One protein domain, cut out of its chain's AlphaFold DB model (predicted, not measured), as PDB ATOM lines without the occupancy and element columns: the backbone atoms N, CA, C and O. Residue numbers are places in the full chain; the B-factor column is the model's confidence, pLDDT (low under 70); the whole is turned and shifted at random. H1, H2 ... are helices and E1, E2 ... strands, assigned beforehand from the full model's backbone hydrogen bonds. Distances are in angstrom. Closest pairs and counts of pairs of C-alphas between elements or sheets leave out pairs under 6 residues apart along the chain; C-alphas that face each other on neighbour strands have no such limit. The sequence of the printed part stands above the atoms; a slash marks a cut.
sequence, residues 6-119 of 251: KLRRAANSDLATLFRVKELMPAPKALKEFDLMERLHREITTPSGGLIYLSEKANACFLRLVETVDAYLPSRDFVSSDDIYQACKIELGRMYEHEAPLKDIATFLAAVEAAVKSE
ATOM      1  N   LYS A   6     135.181 124.704 187.416       82.88
ATOM      2  CA  LYS A   6     136.026 123.853 186.559       82.88
ATOM      3  C   LYS A   6     135.232 122.718 185.906       82.88
ATOM      4  O   LYS A   6     135.342 122.531 184.697       82.88
ATOM      5  N   LEU A   7     134.407 122.011 186.682       86.38
ATOM      6  CA  LEU A   7     133.556 120.923 186.188       86.38
ATOM      7  C   LEU A   7     132.506 121.446 185.206       86.38
ATOM      8  O   LEU A   7     132.323 120.864 184.143       86.38
ATOM      9  N   ARG A   8     131.905 122.609 185.489       89.44
ATOM     10  CA  ARG A   8     130.960 123.261 184.571       89.44
ATOM     11  C   ARG A   8     131.594 123.555 183.208       89.44
ATOM     12  O   ARG A   8     130.973 123.315 182.178       89.44
ATOM     13  N   ARG A   9     132.834 124.063 183.185       89.00
ATOM     14  CA  ARG A   9     133.565 124.331 181.931       89.00
ATOM     15  C   ARG A   9     133.878 123.048 181.165       89.00
ATOM     16  O   ARG A   9     133.688 123.024 179.952       89.00
ATOM     17  N   ALA A  10     134.330 122.005 181.860       91.06
ATOM     18  CA  ALA A  10     134.599 120.705 181.252       91.06
ATOM     19  C   ALA A  10     133.325 120.100 180.640       91.06
ATOM     20  O   ALA A  10     133.318 119.777 179.456       91.06
ATOM     21  N   ALA A  11     132.223 120.072 181.391       91.62
ATOM     22  CA  ALA A  11     130.951 119.528 180.923       91.62
ATOM     23  C   ALA A  11     130.356 120.326 179.749       91.62
ATOM     24  O   ALA A  11     129.844 119.740 178.801       91.62
ATOM     25  N   ASN A  12     130.495 121.658 179.747       92.31
ATOM     26  CA  ASN A  12     130.146 122.484 178.585       92.31
ATOM     27  C   ASN A  12     130.989 122.135 177.348       92.31
ATOM     28  O   ASN A  12     130.470 122.104 176.235       92.31
ATOM     29  N   SER A  13     132.288 121.886 177.528       91.62
ATOM     30  CA  SER A  13     133.177 121.477 176.436       91.62
ATOM     31  C   SER A  13     132.831 120.083 175.904       91.62
ATOM     32  O   SER A  13     132.892 119.860 174.691       91.62
ATOM     33  N   ASP A  14     132.464 119.156 176.789       93.06
ATOM     34  CA  ASP A  14     132.009 117.816 176.416       93.06
ATOM     35  C   ASP A  14     130.702 117.901 175.621       93.06
ATOM     36  O   ASP A  14     130.644 117.388 174.504       93.06
ATOM     37  N   LEU A  15     129.713 118.658 176.110       91.56
ATOM     38  CA  LEU A  15     128.451 118.899 175.408       91.56
ATOM     39  C   LEU A  15     128.676 119.535 174.028       91.56
ATOM     40  O   LEU A  15     128.159 119.045 173.030       91.56
ATOM     41  N   ALA A  16     129.525 120.564 173.939       90.19
ATOM     42  CA  ALA A  16     129.870 121.196 172.665       90.19
ATOM     43  C   ALA A  16     130.591 120.243 171.699       90.19
ATOM     44  O   ALA A  16     130.515 120.421 170.483       90.19
ATOM     45  N   THR A  17     131.311 119.240 172.211       90.75
ATOM     46  CA  THR A  17     131.980 118.234 171.378       90.75
ATOM     47  C   THR A  17     130.975 117.288 170.725       90.75
ATOM     48  O   THR A  17     131.198 116.914 169.576       90.75
ATOM     49  N   LEU A  18     129.858 116.977 171.394       90.38
ATOM     50  CA  LEU A  18     128.798 116.119 170.848       90.38
ATOM     51  C   LEU A  18     128.166 116.713 169.580       90.38
ATOM     52  O   LEU A  18     127.870 115.980 168.649       90.38
ATOM     53  N   PHE A  19     128.064 118.039 169.475       88.38
ATOM     54  CA  PHE A  19     127.479 118.707 168.302       88.38
ATOM     55  C   PHE A  19     128.473 118.991 167.164       88.38
ATOM     56  O   PHE A  19     128.123 119.621 166.166       88.38
ATOM     57  N   ARG A  20     129.731 118.544 167.267       87.81
ATOM     58  CA  ARG A  20     130.705 118.711 166.178       87.81
ATOM     59  C   ARG A  20     130.482 117.636 165.124       87.81
ATOM     60  O   ARG A  20     130.736 116.470 165.386       87.81
ATOM     61  N   VAL A  21     130.154 118.041 163.896       83.06
ATOM     62  CA  VAL A  21     129.906 117.130 162.757       83.06
ATOM     63  C   VAL A  21     131.008 116.076 162.576       83.06
ATOM     64  O   VAL A  21     130.714 114.914 162.335       83.06
ATOM     65  N   LYS A  22     132.282 116.452 162.755       84.81
ATOM     66  CA  LYS A  22     133.427 115.527 162.635       84.81
ATOM     67  C   LYS A  22     133.473 114.418 163.696       84.81
ATOM     68  O   LYS A  22     134.211 113.456 163.532       84.81
ATOM     69  N   GLU A  23     132.758 114.601 164.802       84.69
ATOM     70  CA  GLU A  23     132.670 113.655 165.916       84.69
ATOM     71  C   GLU A  23     131.396 112.789 165.819       84.69
ATOM     72  O   GLU A  23     131.192 111.893 166.637       84.69
ATOM     73  N   LEU A  24     130.560 113.021 164.801       85.88
ATOM     74  CA  LEU A  24     129.419 112.181 164.459       85.88
ATOM     75  C   LEU A  24     129.825 111.153 163.405       85.88
ATOM     76  O   LEU A  24     130.611 111.428 162.495       85.88
ATOM     77  N   MET A  25     129.269 109.956 163.524       86.25
ATOM     78  CA  MET A  25     129.529 108.856 162.614       86.25
ATOM     79  C   MET A  25     128.298 108.570 161.745       86.25
ATOM     80  O   MET A  25     127.204 108.374 162.276       86.25
ATOM     81  N   PRO A  26     128.451 108.485 160.411       81.56
ATOM     82  CA  PRO A  26     127.378 108.025 159.538       81.56
ATOM     83  C   PRO A  26     127.007 106.566 159.834       81.56
ATOM     84  O   PRO A  26     127.895 105.730 160.028       81.56
ATOM     85  N   ALA A  27     125.716 106.231 159.762       82.19
ATOM     86  CA  ALA A  27     125.218 104.874 160.010       82.19
ATOM     87  C   ALA A  27     125.955 103.765 159.223       82.19
ATOM     88  O   ALA A  27     126.334 102.766 159.834       82.19
ATOM     89  N   PRO A  28     126.278 103.920 157.918       82.81
ATOM     90  CA  PRO A  28     127.001 102.882 157.175       82.81
ATOM     91  C   PRO A  28     128.401 102.580 157.722       82.81
ATOM     92  O   PRO A  28     128.891 101.463 157.567       82.81
ATOM     93  N   LYS A  29     129.055 103.570 158.340       84.81
ATOM     94  CA  LYS A  29     130.377 103.408 158.952       84.81
ATOM     95  C   LYS A  29     130.253 102.704 160.305       84.81
ATOM     96  O   LYS A  29     130.925 101.701 160.521       84.81
ATOM     97  N   ALA A  30     129.307 103.134 161.140       84.69
ATOM     98  CA  ALA A  30     129.031 102.506 162.433       84.69
ATOM     99  C   ALA A  30     128.626 101.028 162.298       84.69
ATOM    100  O   ALA A  30     129.069 100.188 163.076       84.69
ATOM    101  N   LEU A  31     127.836 100.690 161.271       86.62
ATOM    102  CA  LEU A  31     127.424  99.312 160.984       86.62
ATOM    103  C   LEU A  31     128.594  98.384 160.627       86.62
ATOM    104  O   LEU A  31     128.479  97.183 160.862       86.62
ATOM    105  N   LYS A  32     129.677  98.924 160.050       88.81
ATOM    106  CA  LYS A  32     130.880  98.169 159.670       88.81
ATOM    107  C   LYS A  32     131.894  98.062 160.804       88.81
ATOM    108  O   LYS A  32     132.566  97.044 160.907       88.81
ATOM    109  N   GLU A  33     132.038  99.119 161.600       89.06
ATOM    110  CA  GLU A  33     133.099  99.219 162.609       89.06
ATOM    111  C   GLU A  33     132.723  98.584 163.949       89.06
ATOM    112  O   GLU A  33     133.612  98.151 164.677       89.06
ATOM    113  N   PHE A  34     131.430  98.506 164.282       89.25
ATOM    114  CA  PHE A  34     130.975  98.114 165.614       89.25
ATOM    115  C   PHE A  34     129.990  96.946 165.584       89.25
ATOM    116  O   PHE A  34     129.154  96.822 164.682       89.25
ATOM    117  N   ASP A  35     130.065  96.105 166.617       91.19
ATOM    118  CA  ASP A  35     129.094  95.040 166.844       91.19
ATOM    119  C   ASP A  35     127.725  95.594 167.287       91.19
ATOM    120  O   ASP A  35     127.521  96.795 167.457       91.19
ATOM    121  N   LEU A  36     126.733  94.716 167.444       88.19
ATOM    122  CA  LEU A  36     125.381  95.143 167.797       88.19
ATOM    123  C   LEU A  36     125.312  95.895 169.133       88.19
ATOM    124  O   LEU A  36     124.641  96.924 169.197       88.19
ATOM    125  N   MET A  37     125.980  95.401 170.174       90.31
ATOM    126  CA  MET A  37     125.882  95.982 171.515       90.31
ATOM    127  C   MET A  37     126.550  97.349 171.566       90.31
ATOM    128  O   MET A  37     125.985  98.305 172.098       90.31
ATOM    129  N   GLU A  38     127.713  97.458 170.937       89.19
ATOM    130  CA  GLU A  38     128.468  98.695 170.874       89.19
ATOM    131  C   GLU A  38     127.752  99.756 170.024       89.19
ATOM    132  O   GLU A  38     127.736 100.940 170.374       89.19
ATOM    133  N   ARG A  39     127.072  99.343 168.944       89.75
ATOM    134  CA  ARG A  39     126.207 100.245 168.163       89.75
ATOM    135  C   ARG A  39     125.065 100.789 169.003       89.75
ATOM    136  O   ARG A  39     124.895 102.002 169.045       89.75
ATOM    137  N   LEU A  40     124.336  99.926 169.712       87.88
ATOM    138  CA  LEU A  40     123.246 100.349 170.600       87.88
ATOM    139  C   LEU A  40     123.748 101.290 171.701       87.88
ATOM    140  O   LEU A  40     123.064 102.245 172.076       87.88
ATOM    141  N   HIS A  41     124.964 101.067 172.203       88.94
ATOM    142  CA  HIS A  41     125.574 101.947 173.189       88.94
ATOM    143  C   HIS A  41     125.853 103.345 172.616       88.94
ATOM    144  O   HIS A  41     125.512 104.334 173.263       88.94
ATOM    145  N   ARG A  42     126.339 103.440 171.373       92.19
ATOM    146  CA  ARG A  42     126.689 104.705 170.695       92.19
ATOM    147  C   ARG A  42     125.543 105.400 169.960       92.19
ATOM    148  O   ARG A  42     125.726 106.520 169.484       92.19
ATOM    149  N   GLU A  43     124.400 104.742 169.822       93.88
ATOM    150  CA  GLU A  43     123.251 105.255 169.077       93.88
ATOM    151  C   GLU A  43     122.467 106.302 169.875       93.88
ATOM    152  O   GLU A  43     122.129 106.089 171.042       93.88
ATOM    153  N   ILE A  44     122.137 107.410 169.220       93.06
ATOM    154  CA  ILE A  44     121.185 108.418 169.672       93.06
ATOM    155  C   ILE A  44     120.032 108.439 168.674       93.06
ATOM    156  O   ILE A  44     120.225 108.745 167.495       93.06
ATOM    157  N   THR A  45     118.837 108.120 169.159       92.50
ATOM    158  CA  THR A  45     117.602 108.195 168.379       92.50
ATOM    159  C   THR A  45     116.969 109.563 168.578       92.50
ATOM    160  O   THR A  45     116.765 110.008 169.710       92.50
ATOM    161  N   THR A  46     116.655 110.242 167.485       91.62
ATOM    162  CA  THR A  46     115.944 111.516 167.521       91.62
ATOM    163  C   THR A  46     114.421 111.281 167.537       91.62
ATOM    164  O   THR A  46     113.968 110.222 167.094       91.62
ATOM    165  N   PRO A  47     113.597 112.211 168.056       90.69
ATOM    166  CA  PRO A  47     112.137 112.039 168.118       90.69
ATOM    167  C   PRO A  47     111.430 111.690 166.793       90.69
ATOM    168  O   PRO A  47     110.439 110.964 166.804       90.69
ATOM    169  N   SER A  48     111.938 112.156 165.653       90.38
ATOM    170  CA  SER A  48     111.479 111.821 164.294       90.38
ATOM    171  C   SER A  48     111.921 110.436 163.803       90.38
ATOM    172  O   SER A  48     111.531 110.020 162.714       90.38
ATOM    173  N   GLY A  49     112.712 109.706 164.595       89.19
ATOM    174  CA  GLY A  49     113.240 108.383 164.261       89.19
ATOM    175  C   GLY A  49     114.593 108.401 163.546       89.19
ATOM    176  O   GLY A  49     115.042 107.359 163.070       89.19
ATOM    177  N   GLY A  50     115.259 109.557 163.462       88.00
ATOM    178  CA  GLY A  50     116.622 109.660 162.947       88.00
ATOM    179  C   GLY A  50     117.631 108.966 163.865       88.00
ATOM    180  O   GLY A  50     117.480 108.969 165.085       88.00
ATOM    181  N   LEU A  51     118.677 108.377 163.279       89.81
ATOM    182  CA  LEU A  51     119.753 107.712 164.021       89.81
ATOM    183  C   LEU A  51     121.067 108.468 163.861       89.81
ATOM    184  O   LEU A  51     121.526 108.722 162.744       89.81
ATOM    185  N   ILE A  52     121.693 108.780 164.991       89.62
ATOM    186  CA  ILE A  52     122.997 109.434 165.070       89.62
ATOM    187  C   ILE A  52     123.928 108.519 165.857       89.62
ATOM    188  O   ILE A  52     123.603 108.107 166.967       89.62
ATOM    189  N   TYR A  53     125.097 108.210 165.303       92.88
ATOM    190  CA  TYR A  53     126.097 107.396 165.987       92.88
ATOM    191  C   TYR A  53     127.241 108.274 166.480       92.88
ATOM    192  O   TYR A  53     127.805 109.065 165.722       92.88
ATOM    193  N   LEU A  54     127.599 108.131 167.753       92.56
ATOM    194  CA  LEU A  54     128.724 108.850 168.344       92.56
ATOM    195  C   LEU A  54     130.055 108.204 167.920       92.56
ATOM    196  O   LEU A  54     130.196 106.979 167.956       92.56
ATOM    197  N   SER A  55     131.053 109.016 167.548       92.06
ATOM    198  CA  SER A  55     132.443 108.546 167.447       92.06
ATOM    199  C   SER A  55     132.956 108.063 168.808       92.06
ATOM    200  O   SER A  55     132.361 108.352 169.844       92.06
ATOM    201  N   GLU A  56     134.099 107.379 168.844       91.06
ATOM    202  CA  GLU A  56     134.743 106.990 170.106       91.06
ATOM    203  C   GLU A  56     134.955 108.193 171.041       91.06
ATOM    204  O   GLU A  56     134.619 108.152 172.227       91.06
ATOM    205  N   LYS A  57     135.425 109.312 170.483       92.62
ATOM    206  CA  LYS A  57     135.650 110.547 171.232       92.62
ATOM    207  C   LYS A  57     134.347 111.196 171.691       92.62
ATOM    208  O   LYS A  57     134.278 111.634 172.841       92.62
ATOM    209  N   ALA A  58     133.324 111.259 170.837       93.06
ATOM    210  CA  ALA A  58     132.011 111.767 171.233       93.06
ATOM    211  C   ALA A  58     131.386 110.887 172.320       93.06
ATOM    212  O   ALA A  58     130.878 111.413 173.303       93.06
ATOM    213  N   ASN A  59     131.505 109.564 172.208       94.62
ATOM    214  CA  ASN A  59     131.009 108.627 173.208       94.62
ATOM    215  C   ASN A  59     131.705 108.829 174.561       94.62
ATOM    216  O   ASN A  59     131.039 108.912 175.586       94.62
ATOM    217  N   ALA A  60     133.028 109.010 174.577       95.12
ATOM    218  CA  ALA A  60     133.750 109.321 175.810       95.12
ATOM    219  C   ALA A  60     133.297 110.652 176.443       95.12
ATOM    220  O   ALA A  60     133.204 110.751 177.665       95.12
ATOM    221  N   CYS A  61     132.999 111.675 175.631       94.88
ATOM    222  CA  CYS A  61     132.421 112.933 176.123       94.88
ATOM    223  C   CYS A  61     131.005 112.723 176.673       94.88
ATOM    224  O   CYS A  61     130.671 113.266 177.720       94.88
ATOM    225  N   PHE A  62     130.194 111.910 175.997       95.75
ATOM    226  CA  PHE A  62     128.842 111.571 176.429       95.75
ATOM    227  C   PHE A  62     128.843 110.834 177.772       95.75
ATOM    228  O   PHE A  62     128.081 111.197 178.659       95.75
ATOM    229  N   LEU A  63     129.739 109.867 177.975       96.12
ATOM    230  CA  LEU A  63     129.841 109.143 179.245       96.12
ATOM    231  C   LEU A  63     130.220 110.068 180.411       96.12
ATOM    232  O   LEU A  63     129.549 110.049 181.439       96.12
ATOM    233  N   ARG A  64     131.206 110.959 180.232       95.62
ATOM    234  CA  ARG A  64     131.544 111.976 181.251       95.62
ATOM    235  C   ARG A  64     130.403 112.957 181.518       95.62
ATOM    236  O   ARG A  64     130.224 113.428 182.642       95.62
ATOM    237  N   LEU A  65     129.627 113.282 180.484       94.50
ATOM    238  CA  LEU A  65     128.434 114.109 180.616       94.50
ATOM    239  C   LEU A  65     127.367 113.387 181.453       94.50
ATOM    240  O   LEU A  65     126.817 114.000 182.362       94.50
ATOM    241  N   VAL A  66     127.129 112.094 181.206       96.00
ATOM    242  CA  VAL A  66     126.223 111.260 182.014       96.00
ATOM    243  C   VAL A  66     126.693 111.194 183.465       96.00
ATOM    244  O   VAL A  66     125.878 111.395 184.354       96.00
ATOM    245  N   GLU A  67     127.987 110.993 183.722       95.44
ATOM    246  CA  GLU A  67     128.555 111.017 185.081       95.44
ATOM    247  C   GLU A  67     128.345 112.374 185.768       95.44
ATOM    248  O   GLU A  67     127.996 112.442 186.946       95.44
ATOM    249  N   THR A  68     128.515 113.470 185.023       93.94
ATOM    250  CA  THR A  68     128.249 114.819 185.536       93.94
ATOM    251  C   THR A  68     126.769 114.993 185.863       93.94
ATOM    252  O   THR A  68     126.434 115.558 186.898       93.94
ATOM    253  N   VAL A  69     125.866 114.510 185.010       94.50
ATOM    254  CA  VAL A  69     124.434 114.542 185.308       94.50
ATOM    255  C   VAL A  69     124.137 113.697 186.544       94.50
ATOM    256  O   VAL A  69     123.525 114.215 187.466       94.50
ATOM    257  N   ASP A  70     124.624 112.457 186.618       94.94
ATOM    258  CA  ASP A  70     124.416 111.541 187.748       94.94
ATOM    259  C   ASP A  70     124.820 112.174 189.089       94.94
ATOM    260  O   ASP A  70     124.069 112.102 190.058       94.94
ATOM    261  N   ALA A  71     125.957 112.874 189.126       93.31
ATOM    262  CA  ALA A  71     126.468 113.513 190.337       93.31
ATOM    263  C   ALA A  71     125.685 114.761 190.783       93.31
ATOM    264  O   ALA A  71     125.719 115.115 191.962       93.31
ATOM    265  N   TYR A  72     125.024 115.460 189.856       93.38
ATOM    266  CA  TYR A  72     124.370 116.743 190.129       93.38
ATOM    267  C   TYR A  72     122.851 116.713 189.927       93.38
ATOM    268  O   TYR A  72     122.207 117.742 190.101       93.38
ATOM    269  N   LEU A  73     122.254 115.578 189.569       93.00
ATOM    270  CA  LEU A  73     120.815 115.462 189.362       93.00
ATOM    271  C   LEU A  73     120.065 115.573 190.705       93.00
ATOM    272  O   LEU A  73     120.283 114.737 191.582       93.00
ATOM    273  N   PRO A  74     119.145 116.542 190.892       93.12
ATOM    274  CA  PRO A  74     118.358 116.651 192.124       93.12
ATOM    275  C   PRO A  74     117.607 115.369 192.489       93.12
ATOM    276  O   PRO A  74     117.547 114.991 193.657       93.12
ATOM    277  N   SER A  75     117.042 114.696 191.487       94.06
ATOM    278  CA  SER A  75     116.253 113.481 191.682       94.06
ATOM    279  C   SER A  75     117.086 112.191 191.725       94.06
ATOM    280  O   SER A  75     116.522 111.097 191.651       94.06
ATOM    281  N   ARG A  76     118.418 112.288 191.852       94.50
ATOM    282  CA  ARG A  76     119.355 111.155 191.767       94.50
ATOM    283  C   ARG A  76     119.011 109.984 192.686       94.50
ATOM    284  O   ARG A  76     119.136 108.829 192.275       94.50
ATOM    285  N   ASP A  77     118.566 110.277 193.902       94.50
ATOM    286  CA  ASP A  77     118.277 109.266 194.925       94.50
ATOM    287  C   ASP A  77     117.024 108.433 194.629       94.50
ATOM    288  O   ASP A  77     116.773 107.442 195.312       94.50
ATOM    289  N   PHE A  78     116.244 108.811 193.614       95.62
ATOM    290  CA  PHE A  78     114.971 108.183 193.262       95.62
ATOM    291  C   PHE A  78     115.021 107.417 191.939       95.62
ATOM    292  O   PHE A  78     114.008 106.852 191.524       95.62
ATOM    293  N   VAL A  79     116.166 107.401 191.255       95.50
ATOM    294  CA  VAL A  79     116.309 106.802 189.924       95.50
ATOM    295  C   VAL A  79     117.572 105.957 189.812       95.50
ATOM    296  O   VAL A  79     118.522 106.096 190.583       95.50
ATOM    297  N   SER A  80     117.579 105.035 188.851       94.31
ATOM    298  CA  SER A  80     118.749 104.219 188.545       94.31
ATOM    299  C   SER A  80     119.674 104.942 187.566       94.31
ATOM    300  O   SER A  80     119.234 105.778 186.777       94.31
ATOM    301  N   SER A  81     120.956 104.577 187.554       93.44
ATOM    302  CA  SER A  81     121.918 105.143 186.597       93.44
ATOM    303  C   SER A  81     121.551 104.857 185.135       93.44
ATOM    304  O   SER A  81     121.890 105.639 184.255       93.44
ATOM    305  N   ASP A  82     120.811 103.775 184.868       93.06
ATOM    306  CA  ASP A  82     120.281 103.497 183.530       93.06
ATOM    307  C   ASP A  82     119.160 104.471 183.144       93.06
ATOM    308  O   ASP A  82     119.142 104.940 182.012       93.06
ATOM    309  N   ASP A  83     118.279 104.853 184.078       94.44
ATOM    310  CA  ASP A  83     117.253 105.871 183.803       94.44
ATOM    311  C   ASP A  83     117.908 107.204 183.414       94.44
ATOM    312  O   ASP A  83     117.486 107.857 182.461       94.44
ATOM    313  N   ILE A  84     118.987 107.574 184.109       96.06
ATOM    314  CA  ILE A  84     119.770 108.787 183.832       96.06
ATOM    315  C   ILE A  84     120.461 108.687 182.470       96.06
ATOM    316  O   ILE A  84     120.404 109.625 181.675       96.06
ATOM    317  N   TYR A  85     121.086 107.546 182.175       95.75
ATOM    318  CA  TYR A  85     121.727 107.291 180.888       95.75
ATOM    319  C   TYR A  85     120.734 107.424 179.722       95.75
ATOM    320  O   TYR A  85     121.008 108.133 178.750       95.75
ATOM    321  N   GLN A  86     119.560 106.793 179.833       95.00
ATOM    322  CA  GLN A  86     118.517 106.865 178.808       95.00
ATOM    323  C   GLN A  86     117.935 108.274 178.683       95.00
ATOM    324  O   GLN A  86     117.767 108.764 177.566       95.00
ATOM    325  N   ALA A  87     117.687 108.965 179.798       95.44
ATOM    326  CA  ALA A  87     117.209 110.344 179.773       95.44
ATOM    327  C   ALA A  87     118.216 111.277 179.079       95.44
ATOM    328  O   ALA A  87     117.830 112.059 178.213       95.44
ATOM    329  N   CYS A  88     119.515 111.129 179.362       95.56
ATOM    330  CA  CYS A  88     120.570 111.861 178.657       95.56
ATOM    331  C   CYS A  88     120.552 111.593 177.145       95.56
ATOM    332  O   CYS A  88     120.678 112.538 176.365       95.56
ATOM    333  N   LYS A  89     120.372 110.335 176.713       94.94
ATOM    334  CA  LYS A  89     120.251 110.000 175.284       94.94
ATOM    335  C   LYS A  89     119.034 110.651 174.633       94.94
ATOM    336  O   LYS A  89     119.162 111.225 173.554       94.94
ATOM    337  N   ILE A  90     117.875 110.564 175.282       93.50
ATOM    338  CA  ILE A  90     116.610 111.113 174.779       93.50
ATOM    339  C   ILE A  90     116.711 112.632 174.628       93.50
ATOM    340  O   ILE A  90     116.370 113.170 173.572       93.50
ATOM    341  N   GLU A  91     117.215 113.329 175.648       92.69
ATOM    342  CA  GLU A  91     117.377 114.783 175.583       92.69
ATOM    343  C   GLU A  91     118.411 115.196 174.533       92.69
ATOM    344  O   GLU A  91     118.193 116.163 173.803       92.69
ATOM    345  N   LEU A  92     119.497 114.433 174.384       92.19
ATOM    346  CA  LEU A  92     120.466 114.670 173.319       92.19
ATOM    347  C   LEU A  92     119.831 114.484 171.928       92.19
ATOM    348  O   LEU A  92     120.039 115.316 171.045       92.19
ATOM    349  N   GLY A  93     118.995 113.455 171.747       92.06
ATOM    350  CA  GLY A  93     118.218 113.229 170.524       92.06
ATOM    351  C   GLY A  93     117.284 114.392 170.186       92.06
ATOM    352  O   GLY A  93     117.256 114.844 169.042       92.06
ATOM    353  N   ARG A  94     116.579 114.943 171.184       91.06
ATOM    354  CA  ARG A  94     115.754 116.157 171.019       91.06
ATOM    355  C   ARG A  94     116.594 117.373 170.629       91.06
ATOM    356  O   ARG A  94     116.172 118.178 169.803       91.06
ATOM    357  N   MET A  95     117.782 117.528 171.212       90.06
ATOM    358  CA  MET A  95     118.668 118.649 170.890       90.06
ATOM    359  C   MET A  95     119.208 118.598 169.458       90.06
ATOM    360  O   MET A  95     119.362 119.658 168.855       90.06
ATOM    361  N   TYR A  96     119.470 117.406 168.911       88.38
ATOM    362  CA  TYR A  96     119.879 117.265 167.511       88.38
ATOM    363  C   TYR A  96     118.791 117.694 166.520       88.38
ATOM    364  O   TYR A  96     119.125 118.189 165.448       88.38
ATOM    365  N   GLU A  97     117.511 117.543 166.867       86.19
ATOM    366  CA  GLU A  97     116.398 117.951 166.001       86.19
ATOM    367  C   GLU A  97     116.054 119.431 166.074       86.19
ATOM    368  O   GLU A  97     115.700 120.034 165.067       86.19
ATOM    369  N   HIS A  98     116.134 120.031 167.259       79.69
ATOM    370  CA  HIS A  98     115.662 121.400 167.466       79.69
ATOM    371  C   HIS A  98     116.679 122.492 167.077       79.69
ATOM    372  O   HIS A  98     116.480 123.644 167.455       79.69
ATOM    373  N   GLU A  99     117.763 122.152 166.366       59.75
ATOM    374  CA  GLU A  99     118.814 123.075 165.878       59.75
ATOM    375  C   GLU A  99     119.334 124.087 166.923       59.75
ATOM    376  O   GLU A  99     119.848 125.153 166.584       59.75
ATOM    377  N   ALA A 100     119.268 123.749 168.216       59.31
ATOM    378  CA  ALA A 100     119.780 124.576 169.308       59.31
ATOM    379  C   ALA A 100     121.051 123.945 169.919       59.31
ATOM    380  O   ALA A 100     121.016 123.469 171.057       59.31
ATOM    381  N   PRO A 101     122.194 123.941 169.200       57.69
ATOM    382  CA  PRO A 101     123.438 123.289 169.623       57.69
ATOM    383  C   PRO A 101     124.143 123.987 170.802       57.69
ATOM    384  O   PRO A 101     125.213 123.558 171.224       57.69
ATOM    385  N   LEU A 102     123.573 125.073 171.335       59.00
ATOM    386  CA  LEU A 102     124.174 125.923 172.367       59.00
ATOM    387  C   LEU A 102     123.328 125.961 173.644       59.00
ATOM    388  O   LEU A 102     123.088 127.025 174.212       59.00
ATOM    389  N   LYS A 103     122.871 124.801 174.121       68.00
ATOM    390  CA  LYS A 103     122.435 124.697 175.518       68.00
ATOM    391  C   LYS A 103     123.669 124.464 176.372       68.00
ATOM    392  O   LYS A 103     124.484 123.602 176.058       68.00
ATOM    393  N   ASP A 104     123.836 125.261 177.418       87.12
ATOM    394  CA  ASP A 104     124.868 124.995 178.411       87.12
ATOM    395  C   ASP A 104     124.491 123.762 179.251       87.12
ATOM    396  O   ASP A 104     123.349 123.289 179.240       87.12
ATOM    397  N   ILE A 105     125.456 123.232 180.002       90.75
ATOM    398  CA  ILE A 105     125.256 122.056 180.848       90.75
ATOM    399  C   ILE A 105     124.129 122.256 181.865       90.75
ATOM    400  O   ILE A 105     123.436 121.301 182.191       90.75
ATOM    401  N   ALA A 106     123.903 123.484 182.344       90.38
ATOM    402  CA  ALA A 106     122.827 123.767 183.288       90.38
ATOM    403  C   ALA A 106     121.451 123.562 182.639       90.38
ATOM    404  O   ALA A 106     120.569 122.940 183.230       90.38
ATOM    405  N   THR A 107     121.288 124.028 181.402       90.06
ATOM    406  CA  THR A 107     120.061 123.841 180.624       90.06
ATOM    407  C   THR A 107     119.850 122.370 180.262       90.06
ATOM    408  O   THR A 107     118.726 121.876 180.347       90.06
ATOM    409  N   PHE A 108     120.917 121.654 179.893       91.81
ATOM    410  CA  PHE A 108     120.849 120.213 179.637       91.81
ATOM    411  C   PHE A 108     120.433 119.435 180.892       91.81
ATOM    412  O   PHE A 108     119.494 118.645 180.847       91.81
ATOM    413  N   LEU A 109     121.065 119.722 182.034       93.25
ATOM    414  CA  LEU A 109     120.749 119.096 183.317       93.25
ATOM    415  C   LEU A 109     119.294 119.345 183.734       93.25
ATOM    416  O   LEU A 109     118.630 118.425 184.194       93.25
ATOM    417  N   ALA A 110     118.783 120.563 183.537       92.44
ATOM    418  CA  ALA A 110     117.390 120.888 183.831       92.44
ATOM    419  C   ALA A 110     116.401 120.115 182.939       92.44
ATOM    420  O   ALA A 110     115.351 119.690 183.419       92.44
ATOM    421  N   ALA A 111     116.736 119.910 181.659       92.56
ATOM    422  CA  ALA A 111     115.919 119.110 180.748       92.56
ATOM    423  C   ALA A 111     115.909 117.628 181.151       92.56
ATOM    424  O   ALA A 111     114.841 117.019 181.215       92.56
ATOM    425  N   VAL A 112     117.075 117.075 181.504       94.69
ATOM    426  CA  VAL A 112     117.180 115.694 181.993       94.69
ATOM    427  C   VAL A 112     116.425 115.522 183.312       94.69
ATOM    428  O   VAL A 112     115.645 114.585 183.441       94.69
ATOM    429  N   GLU A 113     116.569 116.447 184.263       94.56
ATOM    430  CA  GLU A 113     115.802 116.437 185.517       94.56
ATOM    431  C   GLU A 113     114.293 116.447 185.261       94.56
ATOM    432  O   GLU A 113     113.570 115.666 185.873       94.56
ATOM    433  N   ALA A 114     113.805 117.274 184.334       93.06
ATOM    434  CA  ALA A 114     112.384 117.303 183.998       93.06
ATOM    435  C   ALA A 114     111.889 115.957 183.437       93.06
ATOM    436  O   ALA A 114     110.827 115.485 183.847       93.06
ATOM    437  N   ALA A 115     112.666 115.331 182.548       91.88
ATOM    438  CA  ALA A 115     112.339 114.035 181.952       91.88
ATOM    439  C   ALA A 115     112.379 112.887 182.971       91.88
ATOM    440  O   ALA A 115     111.514 112.017 182.978       91.88
ATOM    441  N   VAL A 116     113.364 112.893 183.867       93.75
ATOM    442  CA  VAL A 116     113.491 111.880 184.918       93.75
ATOM    443  C   VAL A 116     112.376 112.037 185.951       93.75
ATOM    444  O   VAL A 116     111.753 111.056 186.359       93.75
ATOM    445  N   LYS A 117     112.069 113.274 186.350       92.94
ATOM    446  CA  LYS A 117     111.064 113.562 187.375       92.94
ATOM    447  C   LYS A 117     109.658 113.127 186.973       92.94
ATOM    448  O   LYS A 117     108.889 112.733 187.849       92.94
ATOM    449  N   SER A 118     109.317 113.142 185.682       90.50
ATOM    450  CA  SER A 118     108.019 112.628 185.217       90.50
ATOM    451  C   SER A 118     107.846 111.117 185.407       90.50
ATOM    452  O   SER A 118     106.711 110.648 185.469       90.50
ATOM    453  N   GLU A 119     108.943 110.369 185.546       90.25
ATOM    454  CA  GLU A 119     108.928 108.916 185.763       90.25
ATOM    455  C   GLU A 119     108.907 108.527 187.251       90.25
ATOM    456  O   GLU A 119     108.722 107.352 187.589       90.25
TER     457      GLU A 119
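AT A GLANCE: This is residues 6 to 119 of the 251 residues of an uncharacterized protein of Pseudomonas amygdali pv. aesculi (UniProt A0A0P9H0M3). Four crossed helices make a closed round of contacts, H1 to H4 to H5 to H6 and back to H1; within it the two longest, H4 and H5, meet as a V. A small two-stranded hairpin, E1 and E2, lies toward the open end of this V, and the short helices H2 and H3 lie beyond it, with H2 farthest out at one end of the long axis. The printed part has 114 residues, with six named helices and two named strands in the order H1 H2 H3 E1 E2 H4 H5 H6; the sheet, E1 - E2, is antiparallel. The class is mostly helix, and the whole is compact, with a radius of gyration of the C-alphas of 13.6 A and spans of 39 by 27 by 24 A.

HOW THE PARTS SIT: E1, residues 43 to 45, and E2, residues 51 to 54, form an antiparallel hairpin, at 145 degrees between directions; N 44 and O 52, 2.8 A apart, and N 52 and O 44, 2.9 A apart, are within hydrogen-bond range. Residues 24 to 25 make a short antiparallel pairing with residues 53 to 54 of E2. The closest C-alphas of E1 and H5, residues 81 to 97, are those of Thr 45 and Gly 93, 5.5 A apart. H4, residues 56 to 72, touches H5 with residues 66 to 70 alone, at a steep tilt of 60 degrees, opposite ways; the closest C-alphas, of Val 66 and Tyr 85, are 6.1 A apart. H6, residues 105 to 117, touches H5 at a steep tilt of 61 degrees, opposite ways, closest at the C-alphas of Ala 87 and Val 112, 5.8 A. H1, residues 6 to 18, touches H4 at a steep tilt of 42 degrees, opposite ways, closest at the C-alphas of Asp 14 and Cys 61, 4.9 A. H6 touches H1 with residue 105 alone, about perpendicular at 80 degrees; the closest C-alphas, of Asn 12 and Ile 105, are 5.4 A apart. H3, residues 36 to 42, and H2, residues 27 to 33, are close but not clearly touching, with the C-alphas of Ala 30 and Arg 39 closest at 6.8 A. H2 is apart from H4, H5 and H6. In H1, H3, H4, H5 and H6 every O i to N i+4 pair is within hydrogen-bond range; in H2, 2 of 3 are.

IN THESE COORDINATES: H1 begins at C-alpha 6, (136.026, 123.853, 186.559), and is 18.9 A long. H4 measures 24.6 A, H5 24.9 A and H6 17.8 A. E2 begins at C-alpha 51, (119.753, 107.712, 164.021), and H6 ends at C-alpha 117, (111.064, 113.562, 187.375).

THE WHOLE: The two C-alphas farthest apart, of Lys 32 and Pro 74, are 39.4 A apart. The printed part has no cut, and no link is long. The mean pLDDT of the printed part is 89.8; residues 99 to 103 are under 70.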